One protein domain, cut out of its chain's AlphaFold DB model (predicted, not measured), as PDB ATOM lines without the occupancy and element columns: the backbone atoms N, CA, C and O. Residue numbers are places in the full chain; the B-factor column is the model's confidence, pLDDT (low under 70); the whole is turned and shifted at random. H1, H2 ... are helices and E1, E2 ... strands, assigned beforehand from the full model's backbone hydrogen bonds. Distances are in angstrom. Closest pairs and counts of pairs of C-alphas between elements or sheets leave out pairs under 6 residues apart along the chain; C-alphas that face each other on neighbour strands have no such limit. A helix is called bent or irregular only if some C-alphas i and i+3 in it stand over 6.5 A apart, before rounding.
ATOM      1  N   GLY A 178     300.755 165.486 203.029       94.50
ATOM      2  CA  GLY A 178     301.752 164.855 203.876       94.50
ATOM      3  C   GLY A 178     303.149 165.421 203.662       94.50
ATOM      4  O   GLY A 178     303.383 166.297 202.828       94.50
ATOM      5  N   LEU A 179     304.092 164.901 204.437       95.25
ATOM      6  CA  LEU A 179     305.498 165.271 204.427       95.25
ATOM      7  C   LEU A 179     306.338 164.071 204.002       95.25
ATOM      8  O   LEU A 179     306.072 162.940 204.411       95.25
ATOM      9  N   VAL A 180     307.392 164.338 203.236       95.12
ATOM     10  CA  VAL A 180     308.389 163.336 202.852       95.12
ATOM     11  C   VAL A 180     309.760 163.835 203.266       95.12
ATOM     12  O   VAL A 180     310.118 164.978 202.994       95.12
ATOM     13  N   ARG A 181     310.541 162.976 203.919       92.44
ATOM     14  CA  ARG A 181     311.941 163.259 204.253       92.44
ATOM     15  C   ARG A 181     312.819 162.045 204.008       92.44
ATOM     16  O   ARG A 181     312.344 160.913 203.992       92.44
ATOM     17  N   LEU A 182     314.119 162.274 203.887       92.81
ATOM     18  CA  LEU A 182     315.103 161.207 204.020       92.81
ATOM     19  C   LEU A 182     315.064 160.646 205.453       92.81
ATOM     20  O   LEU A 182     314.975 161.416 206.414       92.81
ATOM     21  N   HIS A 183     315.107 159.316 205.603       91.06
ATOM     22  CA  HIS A 183     315.086 158.681 206.922       91.06
ATOM     23  C   HIS A 183     316.336 159.029 207.729       91.06
ATOM     24  O   HIS A 183     316.225 159.625 208.800       91.06
ATOM     25  N   THR A 184     317.505 158.702 207.176       88.56
ATOM     26  CA  THR A 184     318.819 158.993 207.747       88.56
ATOM     27  C   THR A 184     319.730 159.535 206.644       88.56
ATOM     28  O   THR A 184     319.715 159.006 205.533       88.56
ATOM     29  N   PRO A 185     320.527 160.584 206.911       86.38
ATOM     30  CA  PRO A 185     321.427 161.157 205.907       86.38
ATOM     31  C   PRO A 185     322.686 160.319 205.667       86.38
ATOM     32  O   PRO A 185     323.400 160.563 204.699       86.38
ATOM     33  N   TRP A 186     322.953 159.338 206.530       89.31
ATOM     34  CA  TRP A 186     324.089 158.435 206.417       89.31
ATOM     35  C   TRP A 186     323.627 156.997 206.192       89.31
ATOM     36  O   TRP A 186     322.568 156.612 206.711       89.31
ATOM     37  N   PRO A 187     324.419 156.196 205.454       88.94
ATOM     38  CA  PRO A 187     324.210 154.760 205.394       88.94
ATOM     39  C   PRO A 187     324.376 154.119 206.781       88.94
ATOM     40  O   PRO A 187     324.949 154.740 207.681       88.94
ATOM     41  N   PRO A 188     323.899 152.876 206.971       89.00
ATOM     42  CA  PRO A 188     324.163 152.109 208.183       89.00
ATOM     43  C   PRO A 188     325.660 152.076 208.516       89.00
ATOM     44  O   PRO A 188     326.474 151.725 207.666       89.00
ATOM     45  N   GLY A 189     326.004 152.454 209.748       88.56
ATOM     46  CA  GLY A 189     327.389 152.500 210.207       88.56
ATOM     47  C   GLY A 189     327.984 151.109 210.419       88.56
ATOM     48  O   GLY A 189     327.268 150.125 210.629       88.56
ATOM     49  N   ILE A 190     329.314 151.038 210.401       89.00
ATOM     50  CA  ILE A 190     330.063 149.805 210.654       89.00
ATOM     51  C   ILE A 190     329.861 149.364 212.112       89.00
ATOM     52  O   ILE A 190     330.025 150.151 213.045       89.00
ATOM     53  N   ILE A 191     329.533 148.086 212.321       88.88
ATOM     54  CA  ILE A 191     329.386 147.504 213.664       88.88
ATOM     55  C   ILE A 191     330.723 147.598 214.408       88.88
ATOM     56  O   ILE A 191     331.745 147.127 213.917       88.88
ATOM     57  N   GLY A 192     330.705 148.199 215.600       87.69
ATOM     58  CA  GLY A 192     331.913 148.458 216.392       87.69
ATOM     59  C   GLY A 192     332.762 149.627 215.881       87.69
ATOM     60  O   GLY A 192     333.797 149.921 216.474       87.69
ATOM     61  N   GLY A 193     332.336 150.295 214.805       89.44
ATOM     62  CA  GLY A 193     332.939 151.529 214.322       89.44
ATOM     63  C   GLY A 193     332.547 152.750 215.166       89.44
ATOM     64  O   GLY A 193     331.655 152.670 216.018       89.44
ATOM     65  N   PRO A 194     333.210 153.894 214.939       91.12
ATOM     66  CA  PRO A 194     332.863 155.146 215.601       91.12
ATOM     67  C   PRO A 194     331.484 155.660 215.145       91.12
ATOM     68  O   PRO A 194     331.052 155.375 214.025       91.12
ATOM     69  N   PRO A 195     330.782 156.449 215.982       88.88
ATOM     70  CA  PRO A 195     329.607 157.200 215.540       88.88
ATOM     71  C   PRO A 195     330.011 158.268 214.514       88.88
ATOM     72  O   PRO A 195     331.196 158.498 214.290       88.88
ATOM     73  N   GLN A 196     329.053 158.964 213.904       87.94
ATOM     74  CA  GLN A 196     329.396 160.121 213.066       87.94
ATOM     75  C   GLN A 196     329.982 161.244 213.917       87.94
ATOM     76  O   GLN A 196     329.692 161.351 215.109       87.94
ATOM     77  N   TYR A 197     330.828 162.065 213.301       78.12
ATOM     78  CA  TYR A 197     331.500 163.157 213.996       78.12
ATOM     79  C   TYR A 197     330.483 164.129 214.617       78.12
ATOM     80  O   TYR A 197     329.400 164.352 214.071       78.12
ATOM     81  N   ASP A 198     330.831 164.667 215.787       73.62
ATOM     82  CA  ASP A 198     330.020 165.597 216.588       73.62
ATOM     83  C   ASP A 198     328.638 165.092 217.035       73.62
ATOM     84  O   ASP A 198     327.843 165.858 217.581       73.62
ATOM     85  N   ILE A 199     328.345 163.797 216.875       78.31
ATOM     86  CA  ILE A 199     327.114 163.189 217.378       78.31
ATOM     87  C   ILE A 199     327.363 161.837 218.057       78.31
ATOM     88  O   ILE A 199     328.345 161.144 217.818       78.31
ATOM     89  N   ILE A 200     326.447 161.451 218.945       71.62
ATOM     90  CA  ILE A 200     326.600 160.259 219.802       71.62
ATOM     91  C   ILE A 200     326.309 158.954 219.033       71.62
ATOM     92  O   ILE A 200     326.755 157.874 219.420       71.62
ATOM     93  N   HIS A 201     325.567 159.031 217.928       76.75
ATOM     94  CA  HIS A 201     325.095 157.879 217.155       76.75
ATOM     95  C   HIS A 201     325.292 158.107 215.652       76.75
ATOM     96  O   HIS A 201     325.705 159.174 215.235       76.75
ATOM     97  N   ASN A 202     324.958 157.136 214.801       83.62
ATOM     98  CA  ASN A 202     324.954 157.317 213.340       83.62
ATOM     99  C   ASN A 202     323.629 157.935 212.827       83.62
ATOM    100  O   ASN A 202     323.165 157.619 211.734       83.62
ATOM    101  N   LEU A 203     322.970 158.762 213.645       85.69
ATOM    102  CA  LEU A 203     321.652 159.345 213.376       85.69
ATOM    103  C   LEU A 203     321.677 160.828 213.711       85.69
ATOM    104  O   LEU A 203     321.997 161.195 214.842       85.69
ATOM    105  N   ARG A 204     321.297 161.683 212.756       87.44
ATOM    106  CA  ARG A 204     321.121 163.097 213.084       87.44
ATOM    107  C   ARG A 204     319.889 163.290 213.967       87.44
ATOM    108  O   ARG A 204     318.921 162.539 213.783       87.44
ATOM    109  N   PRO A 205     319.892 164.288 214.869       88.94
ATOM    110  CA  PRO A 205     318.782 164.524 215.780       88.94
ATOM    111  C   PRO A 205     317.409 164.610 215.098       88.94
ATOM    112  O   PRO A 205     316.444 164.055 215.616       88.94
ATOM    113  N   GLU A 206     317.302 165.192 213.899       88.56
ATOM    114  CA  GLU A 206     316.037 165.323 213.158       88.56
ATOM    115  C   GLU A 206     315.356 163.971 212.892       88.56
ATOM    116  O   GLU A 206     314.137 163.905 212.731       88.56
ATOM    117  N   THR A 207     316.122 162.874 212.885       89.12
ATOM    118  CA  THR A 207     315.594 161.511 212.734       89.12
ATOM    119  C   THR A 207     314.596 161.162 213.834       89.12
ATOM    120  O   THR A 207     313.652 160.412 213.585       89.12
ATOM    121  N   PHE A 208     314.761 161.739 215.027       89.31
ATOM    122  CA  PHE A 208     313.887 161.508 216.172       89.31
ATOM    123  C   PHE A 208     312.560 162.275 216.103       89.31
ATOM    124  O   PHE A 208     311.715 162.056 216.970       89.31
ATOM    125  N   ASN A 209     312.339 163.120 215.084       92.00
ATOM    126  CA  ASN A 209     311.121 163.923 214.964       92.00
ATOM    127  C   ASN A 209     309.848 163.064 215.041       92.00
ATOM    128  O   ASN A 209     309.049 163.245 215.951       92.00
ATOM    129  N   GLY A 210     309.688 162.080 214.152       90.00
ATOM    130  CA  GLY A 210     308.508 161.208 214.133       90.00
ATOM    131  C   GLY A 210     308.236 160.479 215.451       90.00
ATOM    132  O   GLY A 210     307.152 160.655 216.019       90.00
ATOM    133  N   PRO A 211     309.210 159.713 215.984       89.56
ATOM    134  CA  PRO A 211     309.062 159.030 217.267       89.56
ATOM    135  C   PRO A 211     308.705 159.970 218.428       89.56
ATOM    136  O   PRO A 211     307.840 159.647 219.250       89.56
ATOM    137  N   ASN A 212     309.329 161.151 218.489       94.25
ATOM    138  CA  ASN A 212     309.061 162.123 219.546       94.25
ATOM    139  C   ASN A 212     307.689 162.789 219.370       94.25
ATOM    140  O   ASN A 212     306.939 162.865 220.344       94.25
ATOM    141  N   ALA A 213     307.301 163.152 218.144       94.38
ATOM    142  CA  ALA A 213     305.976 163.679 217.799       94.38
ATOM    143  C   ALA A 213     304.839 162.662 218.040       94.38
ATOM    144  O   ALA A 213     303.666 163.033 218.155       94.38
ATOM    145  N   GLY A 214     305.173 161.370 218.149       90.88
ATOM    146  CA  GLY A 214     304.196 160.299 218.320       90.88
ATOM    147  C   GLY A 214     303.240 160.225 217.132       90.88
ATOM    148  O   GLY A 214     302.030 160.135 217.336       90.88
ATOM    149  N   LEU A 215     303.792 160.355 215.925       90.88
ATOM    150  CA  LEU A 215     303.072 160.296 214.657       90.88
ATOM    151  C   LEU A 215     303.299 158.956 213.965       90.88
ATOM    152  O   LEU A 215     304.348 158.332 214.130       90.88
ATOM    153  N   THR A 216     302.331 158.550 213.150       91.69
ATOM    154  CA  THR A 216     302.482 157.400 212.261       91.69
ATOM    155  C   THR A 216     303.428 157.768 211.117       91.69
ATOM    156  O   THR A 216     303.234 158.771 210.427       91.69
ATOM    157  N   GLU A 217     304.458 156.951 210.910       93.25
ATOM    158  CA  GLU A 217     305.410 157.081 209.808       93.25
ATOM    159  C   GLU A 217     305.384 155.803 208.960       93.25
ATOM    160  O   GLU A 217     305.328 154.699 209.503       93.25
ATOM    161  N   VAL A 218     305.475 155.938 207.633       95.69
ATOM    162  CA  VAL A 218     305.714 154.805 206.727       95.69
ATOM    163  C   VAL A 218     307.066 154.996 206.055       95.69
ATOM    164  O   VAL A 218     307.330 156.036 205.451       95.69
ATOM    165  N   LEU A 219     307.931 153.992 206.176       95.12
ATOM    166  CA  LEU A 219     309.273 154.004 205.607       95.12
ATOM    167  C   LEU A 219     309.303 153.108 204.373       95.12
ATOM    168  O   LEU A 219     309.082 151.904 204.489       95.12
ATOM    169  N   ILE A 220     309.607 153.685 203.210       96.75
ATOM    170  CA  ILE A 220     309.705 152.938 201.950       96.75
ATOM    171  C   ILE A 220     311.150 152.983 201.433       96.75
ATOM    172  O   ILE A 220     311.743 154.071 201.400       96.75
ATOM    173  N   PRO A 221     311.733 151.844 201.001       95.75
ATOM    174  CA  PRO A 221     313.046 151.817 200.366       95.75
ATOM    175  C   PRO A 221     313.124 152.791 199.191       95.75
ATOM    176  O   PRO A 221     312.252 152.814 198.323       95.75
ATOM    177  N   ALA A 222     314.182 153.592 199.152       95.81
ATOM    178  CA  ALA A 222     314.348 154.642 198.151       95.81
ATOM    179  C   ALA A 222     315.542 154.429 197.218       95.81
ATOM    180  O   ALA A 222     315.673 155.114 196.204       95.81
ATOM    181  N   GLY A 223     316.353 153.420 197.512       95.12
ATOM    182  CA  GLY A 223     317.484 153.010 196.703       95.12
ATOM    183  C   GLY A 223     318.642 152.592 197.590       95.12
ATOM    184  O   GLY A 223     318.455 152.236 198.758       95.12
ATOM    185  N   TYR A 224     319.832 152.665 197.011       95.19
ATOM    186  CA  TYR A 224     321.071 152.247 197.633       95.19
ATOM    187  C   TYR A 224     322.142 153.309 197.409       95.19
ATOM    188  O   TYR A 224     322.148 153.975 196.372       95.19
ATOM    189  N   VAL A 225     323.037 153.464 198.379       94.94
ATOM    190  CA  VAL A 225     324.276 154.224 198.210       94.94
ATOM    191  C   VAL A 225     325.424 153.256 197.941       94.94
ATOM    192  O   VAL A 225     325.557 152.236 198.617       94.94
ATOM    193  N   ASP A 226     326.246 153.562 196.941       95.25
ATOM    194  CA  ASP A 226     327.369 152.714 196.517       95.25
ATOM    195  C   ASP A 226     328.678 153.045 197.255       95.25
ATOM    196  O   ASP A 226     329.636 152.273 197.228       95.25
ATOM    197  N   THR A 227     328.726 154.211 197.899       95.12
ATOM    198  CA  THR A 227     329.915 154.774 198.530       95.12
ATOM    199  C   THR A 227     329.536 155.343 199.888       95.12
ATOM    200  O   THR A 227     328.674 156.218 199.981       95.12
ATOM    201  N   ALA A 228     330.196 154.863 200.936       93.19
ATOM    202  CA  ALA A 228     330.131 155.425 202.275       93.19
ATOM    203  C   ALA A 228     331.438 156.158 202.597       93.19
ATOM    204  O   ALA A 228     332.495 155.837 202.061       93.19
ATOM    205  N   TYR A 229     331.358 157.143 203.482       92.44
ATOM    206  CA  TYR A 229     332.518 157.801 204.077       92.44
ATOM    207  C   TYR A 229     332.449 157.525 205.572       92.44
ATOM    208  O   TYR A 229     331.871 158.299 206.334       92.44
ATOM    209  N   ASP A 230     332.929 156.346 205.963       91.62
ATOM    210  CA  ASP A 230     332.783 155.867 207.332       91.62
ATOM    211  C   ASP A 230     333.717 156.641 208.268       91.62
ATOM    212  O   ASP A 230     334.907 156.777 207.961       91.62
ATOM    213  N   PRO A 231     333.220 157.152 209.405       92.75
ATOM    214  CA  PRO A 231     334.067 157.811 210.388       92.75
ATOM    215  C   PRO A 231     335.158 156.859 210.901       92.75
ATOM    216  O   PRO A 231     335.008 155.634 210.893       92.75
ATOM    217  N   VAL A 232     336.261 157.432 211.382       93.31
ATOM    218  CA  VAL A 232     337.395 156.685 211.947       93.31
ATOM    219  C   VAL A 232     337.659 157.107 213.386       93.31
ATOM    220  O   VAL A 232     337.404 158.247 213.773       93.31
ATOM    221  N   PHE A 233     338.157 156.174 214.197       93.31
ATOM    222  CA  PHE A 233     338.635 156.508 215.531       93.31
ATOM    223  C   PHE A 233     339.982 157.221 215.425       93.31
ATOM    224  O   PHE A 233     340.905 156.729 214.776       93.31
ATOM    225  N   SER A 234     340.115 158.341 216.122       93.12
ATOM    226  CA  SER A 234     341.391 159.005 216.374       93.12
ATOM    227  C   SER A 234     341.600 159.160 217.873       93.12
ATOM    228  O   SER A 234     340.641 159.247 218.637       93.12
ATOM    229  N   LEU A 235     342.853 159.199 218.312       95.31
ATOM    230  CA  LEU A 235     343.161 159.534 219.698       95.31
ATOM    231  C   LEU A 235     342.877 161.030 219.934       95.31
ATOM    232  O   LEU A 235     343.139 161.847 219.052       95.31
ATOM    233  N   SER A 236     342.317 161.386 221.090       92.19
ATOM    234  CA  SER A 236     342.139 162.779 221.506       92.19
ATOM    235  C   SER A 236     343.481 163.503 221.631       92.19
ATOM    236  O   SER A 236     344.517 162.867 221.822       92.19
ATOM    237  N   GLU A 237     343.463 164.839 221.570       92.62
ATOM    238  CA  GLU A 237     344.677 165.667 221.695       92.62
ATOM    239  C   GLU A 237     345.465 165.383 222.984       92.62
ATOM    240  O   GLU A 237     346.693 165.382 222.976       92.62
ATOM    241  N   ASP A 238     344.762 165.091 224.081       94.81
ATOM    242  CA  ASP A 238     345.355 164.743 225.377       94.81
ATOM    243  C   ASP A 238     345.786 163.269 225.499       94.81
ATOM    244  O   ASP A 238     346.333 162.863 226.524       94.81
ATOM    245  N   GLY A 239     345.543 162.447 224.475       94.38
ATOM    246  CA  GLY A 239     345.934 161.043 224.456       94.38
ATOM    247  C   GLY A 239     345.071 160.106 225.308       94.38
ATOM    248  O   GLY A 239     345.424 158.936 225.453       94.38
ATOM    249  N   THR A 240     343.975 160.584 225.903       94.44
ATOM    250  CA  THR A 240     343.248 159.837 226.948       94.44
ATOM    251  C   THR A 240     342.070 159.010 226.446       94.44
ATOM    252  O   THR A 240     341.620 158.099 227.144       94.44
ATOM    253  N   LYS A 241     341.548 159.302 225.251       90.56
ATOM    254  CA  LYS A 241     340.347 158.649 224.715       90.56
ATOM    255  C   LYS A 241     340.368 158.562 223.196       90.56
ATOM    256  O   LYS A 241     340.962 159.396 222.520       90.56
ATOM    257  N   TYR A 242     339.658 157.577 222.655       90.81
ATOM    258  CA  TYR A 242     339.328 157.554 221.233       90.81
ATOM    259  C   TYR A 242     338.088 158.408 220.975       90.81
ATOM    260  O   TYR A 242     337.090 158.309 221.691       90.81
ATOM    261  N   VAL A 243     338.157 159.244 219.945       90.56
ATOM    262  CA  VAL A 243     337.070 160.101 219.472       90.56
ATOM    263  C   VAL A 243     336.755 159.774 218.017       90.56
ATOM    264  O   VAL A 243     337.600 159.244 217.295       90.56
ATOM    265  N   SER A 244     335.523 160.055 217.599       91.88
ATOM    266  CA  SER A 244     335.144 159.952 216.191       91.88
ATOM    267  C   SER A 244     335.669 161.153 215.410       91.88
ATOM    268  O   SER A 244     335.495 162.287 215.851       91.88
ATOM    269  N   THR A 245     336.257 160.893 214.243       91.69
ATOM    270  CA  THR A 245     336.734 161.904 213.298       91.69
ATOM    271  C   THR A 245     336.194 161.587 211.900       91.69
ATOM    272  O   THR A 245     336.117 160.410 211.523       91.69
ATOM    273  N   PRO A 246     335.801 162.604 211.106       91.25
ATOM    274  CA  PRO A 246     335.353 162.386 209.737       91.25
ATOM    275  C   PRO A 246     336.450 161.740 208.882       91.25
ATOM    276  O   PRO A 246     337.637 162.027 209.030       91.25
ATOM    277  N   SER A 247     336.033 160.900 207.938       90.50
ATOM    278  CA  SER A 247     336.905 160.326 206.916       90.50
ATOM    279  C   SER A 247     336.573 160.915 205.552       90.50
ATOM    280  O   SER A 247     335.408 161.103 205.205       90.50
ATOM    281  N   HIS A 248     337.603 161.153 204.747       92.25
ATOM    282  CA  HIS A 248     337.465 161.473 203.323       92.25
ATOM    283  C   HIS A 248     337.809 160.279 202.425       92.25
ATOM    284  O   HIS A 248     337.839 160.407 201.202       92.25
ATOM    285  N   THR A 249     338.058 159.114 203.027       94.00
ATOM    286  CA  THR A 249     338.336 157.872 202.310       94.00
ATOM    287  C   THR A 249     337.014 157.201 201.941       94.00
ATOM    288  O   THR A 249     336.251 156.857 202.844       94.00
ATOM    289  N   PRO A 250     336.722 157.000 200.644       94.81
ATOM    290  CA  PRO A 250     335.502 156.330 200.224       94.81
ATOM    291  C   PRO A 250     335.590 154.816 200.457       94.81
ATOM    292  O   PRO A 250     336.515 154.155 199.981       94.81
ATOM    293  N   THR A 251     334.578 154.256 201.109       93.25
ATOM    294  CA  THR A 251     334.332 152.815 201.208       93.25
ATOM    295  C   THR A 251     333.291 152.429 200.164       93.25
ATOM    296  O   THR A 251     332.146 152.882 200.226       93.25
ATOM    297  N   LYS A 252     333.656 151.585 199.195       95.12
ATOM    298  CA  LYS A 252     332.682 151.040 198.239       95.12
ATOM    299  C   LYS A 252     331.845 149.945 198.894       95.12
ATOM    300  O   LYS A 252     332.386 148.994 199.456       95.12
ATOM    301  N   ALA A 253     330.527 150.084 198.809       92.25
ATOM    302  CA  ALA A 253     329.581 149.073 199.246       92.25
ATOM    303  C   ALA A 253     329.508 147.930 198.224       92.25
ATOM    304  O   ALA A 253     329.678 148.139 197.022       92.25
ATOM    305  N   LEU A 254     329.241 146.714 198.703       90.50
ATOM    306  CA  LEU A 254     328.941 145.583 197.827       90.50
ATOM    307  C   LEU A 254     327.595 145.807 197.136       90.50
ATOM    308  O   LEU A 254     326.666 146.308 197.770       90.50
ATOM    309  N   GLU A 255     327.480 145.391 195.876       90.12
ATOM    310  CA  GLU A 255     326.221 145.433 195.122       90.12
ATOM    311  C   GLU A 255     325.066 144.786 195.913       90.12
ATOM    312  O   GLU A 255     325.246 143.701 196.482       90.12
ATOM    313  N   PRO A 256     323.869 145.406 195.955       92.12
ATOM    314  CA  PRO A 256     323.438 146.614 195.227       92.12
ATOM    315  C   PRO A 256     323.788 147.957 195.908       92.12
ATOM    316  O   PRO A 256     323.310 149.007 195.490       92.12
ATOM    317  N   GLY A 257     324.574 147.938 196.983       93.75
ATOM    318  CA  GLY A 257     324.887 149.080 197.840       93.75
ATOM    319  C   GLY A 257     324.202 148.998 199.208       93.75
ATOM    320  O   GLY A 257     323.565 148.002 199.558       93.75
ATOM    321  N   LEU A 258     324.319 150.062 200.007       93.31
ATOM    322  CA  LEU A 258     323.678 150.166 201.322       93.31
ATOM    323  C   LEU A 258     322.305 150.844 201.200       93.31
ATOM    324  O   LEU A 258     322.226 151.943 200.651       93.31
ATOM    325  N   PRO A 259     321.216 150.224 201.686       93.38
ATOM    326  CA  PRO A 259     319.874 150.744 201.472       93.38
ATOM    327  C   PRO A 259     319.625 152.025 202.271       93.38
ATOM    328  O   PRO A 259     320.031 152.143 203.427       93.38
ATOM    329  N   PHE A 260     318.861 152.943 201.684       94.06
ATOM    330  CA  PHE A 260     318.253 154.065 202.397       94.06
ATOM    331  C   PHE A 260     316.751 154.128 202.112       94.06
ATOM    332  O   PHE A 260     316.236 153.501 201.184       94.06
ATOM    333  N   SER A 261     316.016 154.851 202.953       94.88
ATOM    334  CA  SER A 261     314.555 154.947 202.872       94.88
ATOM    335  C   SER A 261     314.090 156.393 202.931       94.88
ATOM    336  O   SER A 261     314.749 157.246 203.532       94.88
ATOM    337  N   LEU A 262     312.932 156.650 202.330       95.75
ATOM    338  CA  LEU A 262     312.159 157.860 202.580       95.75
ATOM    339  C   LEU A 262     311.137 157.578 203.679       95.75
ATOM    340  O   LEU A 262     310.580 156.483 203.755       95.75
ATOM    341  N   VAL A 263     310.905 158.580 204.517       95.56
ATOM    342  CA  VAL A 263     309.883 158.588 205.558       95.56
ATOM    343  C   VAL A 263     308.735 159.447 205.062       95.56
ATOM    344  O   VAL A 263     308.924 160.632 204.780       95.56
ATOM    345  N   PHE A 264     307.557 158.849 204.990       96.25
ATOM    346  CA  PHE A 264     306.307 159.523 204.686       96.25
ATOM    347  C   PHE A 264     305.540 159.742 205.988       96.25
ATOM    348  O   PHE A 264     305.492 158.856 206.847       96.25
ATOM    349  N   ARG A 265     304.939 160.921 206.132       94.69
ATOM    350  CA  ARG A 265     304.081 161.286 207.263       94.69
ATOM    351  C   ARG A 265     302.862 162.048 206.788       94.69
ATOM    352  O   ARG A 265     302.936 162.765 205.797       94.69
ATOM    353  N   ALA A 266     301.777 161.934 207.534       94.25
ATOM    354  CA  ALA A 266     300.575 162.730 207.347       94.25
ATOM    355  C   ALA A 266     300.103 163.274 208.704       94.25
ATOM    356  O   ALA A 266     300.700 162.988 209.745       94.25
ATOM    357  N   GLU A 267     299.042 164.073 208.683       92.38
ATOM    358  CA  GLU A 267     298.344 164.494 209.898       92.38
ATOM    359  C   GLU A 267     297.878 163.263 210.717       92.38
ATOM    360  O   GLU A 267     297.518 162.238 210.125       92.38
ATOM    361  N   PRO A 268     297.862 163.326 212.066       91.81
ATOM    362  CA  PRO A 268     297.254 162.280 212.889       91.81
ATOM    363  C   PRO A 268     295.856 161.873 212.398       91.81
ATOM    364  O   PRO A 268     294.987 162.726 212.222       91.81
ATOM    365  N   GLY A 269     295.616 160.572 212.218       92.56
ATOM    366  CA  GLY A 269     294.326 160.059 211.742       92.56
ATOM    367  C   GLY A 269     294.163 160.044 210.216       92.56
ATOM    368  O   GLY A 269     293.069 159.745 209.735       92.56
ATOM    369  N   LYS A 270     295.212 160.378 209.449       95.50
ATOM    370  CA  LYS A 270     295.259 160.314 207.973       95.50
ATOM    371  C   LYS A 270     296.127 159.166 207.458       95.50
ATOM    372  O   LYS A 270     296.779 159.269 206.416       95.50
ATOM    373  N   GLU A 271     296.168 158.055 208.187       95.56
ATOM    374  CA  GLU A 271     296.927 156.867 207.797       95.56
ATOM    375  C   GLU A 271     296.493 156.307 206.432       95.56
ATOM    376  O   GLU A 271     297.308 155.725 205.723       95.56
ATOM    377  N   ASP A 272     295.245 156.523 206.015       96.62
ATOM    378  CA  ASP A 272     294.751 156.145 204.691       96.62
ATOM    379  C   ASP A 272     295.445 156.924 203.557       96.62
ATOM    380  O   ASP A 272     295.841 156.332 202.547       96.62
ATOM    381  N   ILE A 273     295.647 158.235 203.737       95.88
ATOM    382  CA  ILE A 273     296.407 159.088 202.815       95.88
ATOM    383  C   ILE A 273     297.869 158.652 202.810       95.88
ATOM    384  O   ILE A 273     298.448 158.440 201.742       95.88
ATOM    385  N   LEU A 274     298.445 158.464 203.998       95.75
ATOM    386  CA  LEU A 274     299.829 158.038 204.159       95.75
ATOM    387  C   LEU A 274     300.103 156.718 203.423       95.75
ATOM    388  O   LEU A 274     301.042 156.642 202.631       95.75
ATOM    389  N   MET A 275     299.252 155.708 203.622       96.88
ATOM    390  CA  MET A 275     299.364 154.422 202.934       96.88
ATOM    391  C   MET A 275     299.208 154.575 201.421       96.88
ATOM    392  O   MET A 275     299.993 154.005 200.671       96.88
ATOM    393  N   ARG A 276     298.253 155.387 200.947       97.31
ATOM    394  CA  ARG A 276     298.068 155.635 199.508       97.31
ATOM    395  C   ARG A 276     299.320 156.230 198.866       97.31
ATOM    396  O   ARG A 276     299.757 155.738 197.828       97.31
ATOM    397  N   VAL A 277     299.889 157.273 199.469       96.25
ATOM    398  CA  VAL A 277     301.077 157.962 198.942       96.25
ATOM    399  C   VAL A 277     302.298 157.044 198.988       96.25
ATOM    400  O   VAL A 277     303.001 156.911 197.987       96.25
ATOM    401  N   ALA A 278     302.526 156.368 200.116       96.38
ATOM    402  CA  ALA A 278     303.656 155.460 200.282       96.38
ATOM    403  C   ALA A 278     303.586 154.267 199.312       96.38
ATOM    404  O   ALA A 278     304.578 153.963 198.646       96.38
ATOM    405  N   SER A 279     302.414 153.642 199.156       97.00
ATOM    406  CA  SER A 279     302.211 152.554 198.193       97.00
ATOM    407  C   SER A 279     302.343 153.022 196.744       97.00
ATOM    408  O   SER A 279     302.904 152.299 195.925       97.00
ATOM    409  N   ALA A 280     301.878 154.232 196.408       97.44
ATOM    410  CA  ALA A 280     302.074 154.795 195.073       97.44
ATOM    411  C   ALA A 280     303.565 155.008 194.763       97.44
ATOM    412  O   ALA A 280     304.025 154.658 193.675       97.44
ATOM    413  N   TYR A 281     304.333 155.523 195.729       97.56
ATOM    414  CA  TYR A 281     305.781 155.657 195.595       97.56
ATOM    415  C   TYR A 281     306.473 154.295 195.449       97.56
ATOM    416  O   TYR A 281     307.311 154.128 194.560       97.56
ATOM    417  N   GLU A 282     306.126 153.307 196.276       97.44
ATOM    418  CA  GLU A 282     306.690 151.955 196.183       97.44
ATOM    419  C   GLU A 282     306.411 151.321 194.811       97.44
ATOM    420  O   GLU A 282     307.341 150.852 194.150       97.44
ATOM    421  N   ALA A 283     305.157 151.376 194.350       97.81
ATOM    422  CA  ALA A 283     304.733 150.806 193.075       97.81
ATOM    423  C   ALA A 283     305.416 151.471 191.871       97.81
ATOM    424  O   ALA A 283     305.773 150.785 190.916       97.81
ATOM    425  N   ALA A 284     305.617 152.792 191.916       97.75
ATOM    426  CA  ALA A 284     306.269 153.529 190.839       97.75
ATOM    427  C   ALA A 284     307.795 153.359 190.833       97.75
ATOM    428  O   ALA A 284     308.417 153.388 189.774       97.75
ATOM    429  N   SER A 285     308.412 153.233 192.010       96.69
ATOM    430  CA  SER A 285     309.869 153.294 192.146       96.69
ATOM    431  C   SER A 285     310.551 151.927 192.146       96.69
ATOM    432  O   SER A 285     311.701 151.845 191.718       96.69
ATOM    433  N   GLN A 286     309.876 150.883 192.648       95.81
ATOM    434  CA  GLN A 286     310.343 149.490 192.697       95.81
ATOM    435  C   GLN A 286     311.811 149.340 193.139       95.81
ATOM    436  O   GLN A 286     312.571 148.537 192.603       95.81
TER     437      GLN A 286
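Overview. This is residues 178 to 286 of the 299 residues of an uncharacterized protein of Alphaproteobacteria bacterium (UniProt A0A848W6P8). This is a flat, loose model with a small three-stranded sheet, E1, E5 and E2, and the helix H2 packed over one of its faces toward one end, and the hairpin E3 and E4 at the far end. Between them run the stretches 226 to 231 and 246 to 257, while the long link 183 to 204 goes out toward the hairpin and folds back to H1, which only grazes the sheet. The printed part has 109 residues, with two named helices and five named strands in the order E1 H1 E2 E3 E4 E5 H2; the class is mixed, helices and strands, and under half of the residues are in named elements. Both sheets, one in the order E1 - E5 - E2 and the other E3 - E4, are antiparallel. The radius of gyration of the C-alphas is 17.2 A, and the spans are 55 by 33 by 18 A.

Along the chain. E1, residues 179 to 182, begins with C-alpha 179 at (305.498, 165.271, 204.427). H1, residues 205 to 213, is 13.0 A long and irregular: C-alphas 207 and 210 are 7.2 A apart. E2, residues 217 to 225, is 22.3 A long and bends by 52 degrees at residue 222. E3, residues 232 to 235, and E4, residues 242 to 245, follow; C-alpha 235 is at (343.161, 159.534, 219.698). E5, residues 258 to 265, is 23.3 A long. H2, residues 271 to 285, is 20.6 A long and ends with C-alpha 285 at (309.869, 153.294, 192.146).

Arrangement. E1 and E5 are antiparallel neighbours at 163 degrees, with N 181 and O 263 at 3.0 A, within hydrogen-bond range. E5 and E2 are antiparallel at 151 degrees, with N 220 and O 262 at 3.0 A. E1, H1 and E2 make a split strand-helix-strand unit, two strands running the same way with E5 between them, and its crossover is right-handed. H1 grazes the sheet with residues 207 to 211. H2 is on one face, two layers, at a height over the sheet of 9.0 A; it lies over E5 and E2, and on the local plane it stands at 5 degrees to E2, along the strands. The closest C-alphas of E2 and H2, those of Ile 220 and Glu 282, are 6.6 A apart. In the hairpin E3 and E4, N 234 and O 243 are 2.9 A apart. H1 and H2 are apart. Every O i to N i+4 pair is within range in H2; in H1, 2 of 5 are, with 4 of 6 O i to N i+3 pairs.

Size, cuts and confidence. The C-alphas farthest apart, those of Asp 238 and Asp 272, are 55.3 A from each other. The printed part has no cut. The links E1 to H1 and E4 to E5 are long. Residues 227 to 228 pair with residues 251 to 252, antiparallel. The mean pLDDT of the printed part is 92.1, and no printed residue is under 70.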